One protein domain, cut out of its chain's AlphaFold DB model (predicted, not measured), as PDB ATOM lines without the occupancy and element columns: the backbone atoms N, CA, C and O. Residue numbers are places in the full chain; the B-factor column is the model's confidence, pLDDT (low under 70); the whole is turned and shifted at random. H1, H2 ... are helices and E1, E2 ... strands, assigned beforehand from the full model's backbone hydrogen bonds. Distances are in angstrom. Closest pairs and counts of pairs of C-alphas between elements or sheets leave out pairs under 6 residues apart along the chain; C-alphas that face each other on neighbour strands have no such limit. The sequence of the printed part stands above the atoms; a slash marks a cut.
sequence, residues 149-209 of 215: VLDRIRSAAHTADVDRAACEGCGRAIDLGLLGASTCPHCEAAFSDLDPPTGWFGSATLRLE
ATOM      1  N   VAL A 149     327.927 256.062 394.575       87.50
ATOM      2  CA  VAL A 149     328.781 255.831 395.741       87.50
ATOM      3  C   VAL A 149     328.147 254.776 396.637       87.50
ATOM      4  O   VAL A 149     328.821 253.824 397.036       87.50
ATOM      5  N   LEU A 150     326.841 254.878 396.882       88.31
ATOM      6  CA  LEU A 150     326.097 253.872 397.633       88.31
ATOM      7  C   LEU A 150     326.139 252.494 396.957       88.31
ATOM      8  O   LEU A 150     326.361 251.485 397.630       88.31
ATOM      9  N   ASP A 151     325.999 252.440 395.632       88.56
ATOM     10  CA  ASP A 151     326.099 251.189 394.872       88.56
ATOM     11  C   ASP A 151     327.486 250.551 394.987       88.56
ATOM     12  O   ASP A 151     327.612 249.334 395.165       88.56
ATOM     13  N   ARG A 152     328.545 251.370 394.966       89.25
ATOM     14  CA  ARG A 152     329.916 250.901 395.195       89.25
ATOM     15  C   ARG A 152     330.090 250.341 396.605       89.25
ATOM     16  O   ARG A 152     330.639 249.251 396.749       89.25
ATOM     17  N   ILE A 153     329.589 251.046 397.621       90.38
ATOM     18  CA  ILE A 153     329.639 250.615 399.025       90.38
ATOM     19  C   ILE A 153     328.921 249.271 399.203       90.38
ATOM     20  O   ILE A 153     329.484 248.356 399.799       90.38
ATOM     21  N   ARG A 154     327.716 249.108 398.642       89.50
ATOM     22  CA  ARG A 154     326.958 247.843 398.697       89.50
ATOM     23  C   ARG A 154     327.680 246.706 397.974       89.50
ATOM     24  O   ARG A 154     327.739 245.587 398.481       89.50
ATOM     25  N   SER A 155     328.272 246.987 396.813       88.94
ATOM     26  CA  SER A 155     329.064 246.003 396.067       88.94
ATOM     27  C   SER A 155     330.308 245.553 396.850       88.94
ATOM     28  O   SER A 155     330.599 244.353 396.927       88.94
ATOM     29  N   ALA A 156     331.006 246.492 397.496       89.00
ATOM     30  CA  ALA A 156     332.137 246.203 398.373       89.00
ATOM     31  C   ALA A 156     331.710 245.392 399.608       89.00
ATOM     32  O   ALA A 156     332.374 244.415 399.954       89.00
ATOM     33  N   ALA A 157     330.573 245.738 400.217       89.44
ATOM     34  CA  ALA A 157     329.998 245.039 401.364       89.44
ATOM     35  C   ALA A 157     329.675 243.575 401.043       89.44
ATOM     36  O   ALA A 157     330.107 242.674 401.759       89.44
ATOM     37  N   HIS A 158     329.002 243.333 399.914       89.19
ATOM     38  CA  HIS A 158     328.689 241.986 399.438       89.19
ATOM     39  C   HIS A 158     329.958 241.183 399.117       89.19
ATOM     40  O   HIS A 158     330.046 239.997 399.415       89.19
ATOM     41  N   THR A 159     330.968 241.818 398.516       88.62
ATOM     42  CA  THR A 159     332.248 241.157 398.205       88.62
ATOM     43  C   THR A 159     333.022 240.781 399.473       88.62
ATOM     44  O   THR A 159     333.715 239.764 399.490       88.62
ATOM     45  N   ALA A 160     332.911 241.593 400.524       86.88
ATOM     46  CA  ALA A 160     333.598 241.398 401.796       86.88
ATOM     47  C   ALA A 160     332.794 240.590 402.834       86.88
ATOM     48  O   ALA A 160     333.331 240.344 403.913       86.88
ATOM     49  N   ASP A 161     331.557 240.182 402.522       89.50
ATOM     50  CA  ASP A 161     330.618 239.511 403.442       89.50
ATOM     51  C   ASP A 161     330.375 240.328 404.731       89.50
ATOM     52  O   ASP A 161     330.544 239.855 405.856       89.50
ATOM     53  N   VAL A 162     330.056 241.618 404.560       89.69
ATOM     54  CA  VAL A 162     329.865 242.584 405.650       89.69
ATOM     55  C   VAL A 162     328.451 243.157 405.623       89.69
ATOM     56  O   VAL A 162     328.091 243.872 404.694       89.69
ATOM     57  N   ASP A 163     327.705 242.965 406.711       90.25
ATOM     58  CA  ASP A 163     326.363 243.553 406.873       90.25
ATOM     59  C   ASP A 163     326.369 244.886 407.643       90.25
ATOM     60  O   ASP A 163     325.439 245.684 407.549       90.25
ATOM     61  N   ARG A 164     327.416 245.150 408.440       91.06
ATOM     62  CA  ARG A 164     327.538 246.360 409.272       91.06
ATOM     63  C   ARG A 164     328.921 246.985 409.196       91.06
ATOM     64  O   ARG A 164     329.925 246.292 409.339       91.06
ATOM     65  N   ALA A 165     328.958 248.312 409.107       92.94
ATOM     66  CA  ALA A 165     330.191 249.093 409.141       92.94
ATOM     67  C   ALA A 165     330.069 250.303 410.073       92.94
ATOM     68  O   ALA A 165     328.989 250.868 410.250       92.94
ATOM     69  N   ALA A 166     331.177 250.698 410.698       93.25
ATOM     70  CA  ALA A 166     331.223 251.888 411.542       93.25
ATOM     71  C   ALA A 166     331.454 253.145 410.696       93.25
ATOM     72  O   ALA A 166     332.352 253.168 409.863       93.25
ATOM     73  N   CYS A 167     330.686 254.208 410.926       92.62
ATOM     74  CA  CYS A 167     330.966 255.515 410.334       92.62
ATOM     75  C   CYS A 167     332.293 256.069 410.873       92.62
ATOM     76  O   CYS A 167     332.437 256.206 412.087       92.62
ATOM     77  N   GLU A 168     333.225 256.452 409.999       92.12
ATOM     78  CA  GLU A 168     334.502 257.064 410.396       92.12
ATOM     79  C   GLU A 168     334.309 258.379 411.177       92.12
ATOM     80  O   GLU A 168     335.024 258.633 412.144       92.12
ATOM     81  N   GLY A 169     333.292 259.180 410.834       87.00
ATOM     82  CA  GLY A 169     333.031 260.471 411.484       87.00
ATOM     83  C   GLY A 169     332.488 260.380 412.909       87.00
ATOM     84  O   GLY A 169     332.960 261.080 413.803       87.00
ATOM     85  N   CYS A 170     331.468 259.546 413.139       92.38
ATOM     86  CA  CYS A 170     330.797 259.466 414.446       92.38
ATOM     87  C   CYS A 170     330.978 258.133 415.186       92.38
ATOM     88  O   CYS A 170     330.480 257.991 416.303       92.38
ATOM     89  N   GLY A 171     331.648 257.152 414.581       89.62
ATOM     90  CA  GLY A 171     331.950 255.845 415.171       89.62
ATOM     91  C   GLY A 171     330.754 254.903 415.344       89.62
ATOM     92  O   GLY A 171     330.916 253.799 415.862       89.62
ATOM     93  N   ARG A 172     329.540 255.308 414.947       89.31
ATOM     94  CA  ARG A 172     328.337 254.469 415.073       89.31
ATOM     95  C   ARG A 172     328.302 253.396 413.992       89.31
ATOM     96  O   ARG A 172     328.587 253.683 412.833       89.31
ATOM     97  N   ALA A 173     327.928 252.181 414.389       91.19
ATOM     98  CA  ALA A 173     327.683 251.077 413.469       91.19
ATOM     99  C   ALA A 173     326.366 251.297 412.720       91.19
ATOM    100  O   ALA A 173     325.340 251.571 413.344       91.19
ATOM    101  N   ILE A 174     326.415 251.155 411.402       91.38
ATOM    102  CA  ILE A 174     325.291 251.313 410.484       91.38
ATOM    103  C   ILE A 174     325.085 249.982 409.765       91.38
ATOM    104  O   ILE A 174     326.056 249.308 409.414       91.38
ATOM    105  N   ASP A 175     323.824 249.600 409.586       91.44
ATOM    106  CA  ASP A 175     323.431 248.454 408.772       91.44
ATOM    107  C   ASP A 175     323.473 248.836 407.289       91.44
ATOM    108  O   ASP A 175     322.786 249.764 406.857       91.44
ATOM    109  N   LEU A 176     324.320 248.148 406.523       88.88
ATOM    110  CA  LEU A 176     324.544 248.440 405.109       88.88
ATOM    111  C   LEU A 176     323.334 248.060 404.245       88.88
ATOM    112  O   LEU A 176     323.146 248.650 403.180       88.88
ATOM    113  N   GLY A 177     322.484 247.139 404.713       85.06
ATOM    114  CA  GLY A 177     321.248 246.748 404.038       85.06
ATOM    115  C   GLY A 177     320.116 247.770 404.172       85.06
ATOM    116  O   GLY A 177     319.203 247.762 403.352       85.06
ATOM    117  N   LEU A 178     320.185 248.665 405.165       86.56
ATOM    118  CA  LEU A 178     319.167 249.693 405.448       86.56
ATOM    119  C   LEU A 178     319.582 251.105 405.006       86.56
ATOM    120  O   LEU A 178     318.884 252.080 405.266       86.56
ATOM    121  N   LEU A 179     320.745 251.244 404.373       85.69
ATOM    122  CA  LEU A 179     321.238 252.529 403.891       85.69
ATOM    123  C   LEU A 179     320.493 252.945 402.619       85.69
ATOM    124  O   LEU A 179     320.663 252.320 401.574       85.69
ATOM    125  N   GLY A 180     319.698 254.015 402.712       81.19
ATOM    126  CA  GLY A 180     318.962 254.608 401.587       81.19
ATOM    127  C   GLY A 180     319.727 255.670 400.782       81.19
ATOM    128  O   GLY A 180     319.295 256.010 399.689       81.19
ATOM    129  N   ALA A 181     320.857 256.181 401.289       85.56
ATOM    130  CA  ALA A 181     321.691 257.212 400.649       85.56
ATOM    131  C   ALA A 181     323.174 257.050 401.043       85.56
ATOM    132  O   ALA A 181     323.458 256.442 402.079       85.56
ATOM    133  N   SER A 182     324.127 257.625 400.297       90.00
ATOM    134  CA  SER A 182     325.565 257.639 400.636       90.00
ATOM    135  C   SER A 182     325.929 258.588 401.788       90.00
ATOM    136  O   SER A 182     327.000 259.192 401.787       90.00
ATOM    137  N   THR A 183     325.066 258.735 402.790       90.06
ATOM    138  CA  THR A 183     325.249 259.695 403.883       90.06
ATOM    139  C   THR A 183     324.927 259.047 405.220       90.06
ATOM    140  O   THR A 183     324.007 258.238 405.346       90.06
ATOM    141  N   CYS A 184     325.675 259.405 406.259       91.56
ATOM    142  CA  CYS A 184     325.458 258.870 407.594       91.56
ATOM    143  C   CYS A 184     324.126 259.356 408.195       91.56
ATOM    144  O   CYS A 184     323.981 260.557 408.419       91.56
ATOM    145  N   PRO A 185     323.209 258.462 408.617       88.88
ATOM    146  CA  PRO A 185     321.925 258.848 409.216       88.88
ATOM    147  C   PRO A 185     322.062 259.479 410.613       88.88
ATOM    148  O   PRO A 185     321.082 259.920 411.204       88.88
ATOM    149  N   HIS A 186     323.270 259.488 411.185       88.75
ATOM    150  CA  HIS A 186     323.522 259.987 412.539       88.75
ATOM    151  C   HIS A 186     324.317 261.288 412.603       88.75
ATOM    152  O   HIS A 186     324.259 261.975 413.620       88.75
ATOM    153  N   CYS A 187     325.138 261.568 411.595       91.62
ATOM    154  CA  CYS A 187     325.995 262.755 411.572       91.62
ATOM    155  C   CYS A 187     326.015 263.460 410.218       91.62
ATOM    156  O   CYS A 187     326.779 264.402 410.059       91.62
ATOM    157  N   GLU A 188     325.213 262.981 409.264       87.62
ATOM    158  CA  GLU A 188     325.021 263.575 407.937       87.62
ATOM    159  C   GLU A 188     326.303 263.686 407.096       87.62
ATOM    160  O   GLU A 188     326.323 264.329 406.053       87.62
ATOM    161  N   ALA A 189     327.381 263.016 407.511       88.31
ATOM    162  CA  ALA A 189     328.618 262.966 406.752       88.31
ATOM    163  C   ALA A 189     328.454 262.093 405.500       88.31
ATOM    164  O   ALA A 189     327.968 260.962 405.600       88.31
ATOM    165  N   ALA A 190     328.877 262.618 404.348       90.88
ATOM    166  CA  ALA A 190     328.891 261.898 403.081       90.88
ATOM    167  C   ALA A 190     329.970 260.809 403.095       90.88
ATOM    168  O   ALA A 190     331.106 261.042 403.519       90.88
ATOM    169  N   PHE A 191     329.601 259.614 402.649       92.94
ATOM    170  CA  PHE A 191     330.503 258.487 402.492       92.94
ATOM    171  C   PHE A 191     331.204 258.548 401.143       92.94
ATOM    172  O   PHE A 191     330.622 258.988 400.161       92.94
ATOM    173  N   SER A 192     332.436 258.056 401.096       91.56
ATOM    174  CA  SER A 192     333.229 257.944 399.871       91.56
ATOM    175  C   SER A 192     333.498 256.491 399.484       91.56
ATOM    176  O   SER A 192     333.531 256.161 398.295       91.56
ATOM    177  N   ASP A 193     333.692 255.618 400.478       89.94
ATOM    178  CA  ASP A 193     334.027 254.211 400.268       89.94
ATOM    179  C   ASP A 193     333.778 253.347 401.520       89.94
ATOM    180  O   ASP A 193     333.484 253.852 402.610       89.94
ATOM    181  N   LEU A 194     333.937 252.032 401.366       91.00
ATOM    182  CA  LEU A 194     333.921 251.046 402.444       91.00
ATOM    183  C   LEU A 194     335.306 250.406 402.600       91.00
ATOM    184  O   LEU A 194     335.755 249.667 401.726       91.00
ATOM    185  N   ASP A 195     335.937 250.604 403.756       89.62
ATOM    186  CA  ASP A 195     337.134 249.861 404.145       89.62
ATOM    187  C   ASP A 195     336.717 248.500 404.748       89.62
ATOM    188  O   ASP A 195     336.068 248.463 405.805       89.62
ATOM    189  N   PRO A 196     337.066 247.363 404.111       84.44
ATOM    190  CA  PRO A 196     336.759 246.036 404.632       84.44
ATOM    191  C   PRO A 196     337.570 245.726 405.902       84.44
ATOM    192  O   PRO A 196     338.609 246.340 406.162       84.44
ATOM    193  N   PRO A 197     337.138 244.742 406.710       82.06
ATOM    194  CA  PRO A 197     337.843 244.381 407.932       82.06
ATOM    195  C   PRO A 197     339.266 243.885 407.631       82.06
ATOM    196  O   PRO A 197     339.471 242.907 406.912       82.06
ATOM    197  N   THR A 198     340.279 244.530 408.214       74.94
ATOM    198  CA  THR A 198     341.676 244.092 408.084       74.94
ATOM    199  C   THR A 198     342.066 243.133 409.211       74.94
ATOM    200  O   THR A 198     342.094 243.515 410.383       74.94
ATOM    201  N   GLY A 199     342.439 241.898 408.861       64.38
ATOM    202  CA  GLY A 199     342.888 240.871 409.811       64.38
ATOM    203  C   GLY A 199     341.748 240.169 410.566       64.38
ATOM    204  O   GLY A 199     340.577 240.463 410.380       64.38
ATOM    205  N   TRP A 200     342.092 239.218 411.442       53.38
ATOM    206  CA  TRP A 200     341.134 238.325 412.122       53.38
ATOM    207  C   TRP A 200     340.211 238.975 413.175       53.38
ATOM    208  O   TRP A 200     339.355 238.290 413.729       53.38
ATOM    209  N   PHE A 201     340.364 240.276 413.442       57.16
ATOM    210  CA  PHE A 201     339.534 241.050 414.378       57.16
ATOM    211  C   PHE A 201     339.148 242.443 413.849       57.16
ATOM    212  O   PHE A 201     338.774 243.314 414.635       57.16
ATOM    213  N   GLY A 202     339.291 242.697 412.546       66.00
ATOM    214  CA  GLY A 202     338.931 243.992 411.969       66.00
ATOM    215  C   GLY A 202     337.414 244.190 411.920       66.00
ATOM    216  O   GLY A 202     336.676 243.239 411.678       66.00
ATOM    217  N   SER A 203     336.951 245.424 412.115       78.44
ATOM    218  CA  SER A 203     335.584 245.849 411.794       78.44
ATOM    219  C   SER A 203     335.601 246.689 410.519       78.44
ATOM    220  O   SER A 203     336.496 247.518 410.350       78.44
ATOM    221  N   ALA A 204     334.616 246.500 409.646       88.44
ATOM    222  CA  ALA A 204     334.460 247.332 408.460       88.44
ATOM    223  C   ALA A 204     334.168 248.794 408.837       88.44
ATOM    224  O   ALA A 204     333.482 249.057 409.833       88.44
ATOM    225  N   THR A 205     334.676 249.740 408.048       91.38
ATOM    226  CA  THR A 205     334.557 251.182 408.319       91.38
ATOM    227  C   THR A 205     334.097 251.928 407.068       91.38
ATOM    228  O   THR A 205     334.647 251.730 405.991       91.38
ATOM    229  N   LEU A 206     333.088 252.788 407.203       90.44
ATOM    230  CA  LEU A 206     332.620 253.691 406.152       90.44
ATOM    231  C   LEU A 206     333.468 254.957 406.161       90.44
ATOM    232  O   LEU A 206     333.458 255.698 407.150       90.44
ATOM    233  N   ARG A 207     334.171 255.181 405.055       91.94
ATOM    234  CA  ARG A 207     335.063 256.318 404.837       91.94
ATOM    235  C   ARG A 207     334.257 257.552 404.502       91.94
ATOM    236  O   ARG A 207     333.277 257.455 403.763       91.94
ATOM    237  N   LEU A 208     334.663 258.701 405.024       90.56
ATOM    238  CA  LEU A 208     334.040 259.968 404.650       90.56
ATOM    239  C   LEU A 208     334.676 260.548 403.388       90.56
ATOM    240  O   LEU A 208     335.823 260.246 403.051       90.56
ATOM    241  N   GLU A 209     333.935 261.388 402.674       83.19
ATOM    242  CA  GLU A 209     334.567 262.326 401.752       83.19
ATOM    243  C   GLU A 209     335.456 263.270 402.570       83.19
ATOM    244  O   GLU A 209     335.009 263.871 403.552       83.19
TER     245      GLU A 209
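This is residues 149 to 209 of the 215 residues of an uncharacterized protein of Haloarculaceae archaeon HArcel1 (UniProt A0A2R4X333). Two hairpins, E1 with E2 and E3 with E4, join into one small, strongly twisted sheet, and helix H1 packs over one face, mainly at E3. The 61 printed residues run H1, E1, E2, E3, E4; the mixed sheet's order is E2, E1, E4, E3. The class is mixed, with 28 residues, under half, in named elements. The whole is compact, radius of gyration of the C-alphas 10.3 A, spans 30 by 21 by 19 A.

Start at H1, residues 149 to 160, where every O i to N i+4 pair is within hydrogen-bond range; its height over the sheet is 8.6 A. Its closest C-alphas to E3, residues 191 to 195, are those of Ile 153 and Leu 194, 5.5 A. Next, E1, residues 164 to 167, is antiparallel to E2, residues 173 to 175, with N 174 and O 165 2.8 A apart. E4, residues 205 to 208, is parallel to E1, N 206 to O 166 2.8 A, and antiparallel to E3, N 192 to O 207 2.9 A.

Find C-alpha 149 at (328.781, 255.831, 395.741); H1 runs 16.4 A. E3 runs 11.0 A; E4 ends at C-alpha 208, (334.040, 259.968, 404.650).

The printed part has no cut. The link E2 to E3 is long. Residues 199 to 202 have pLDDT under 70.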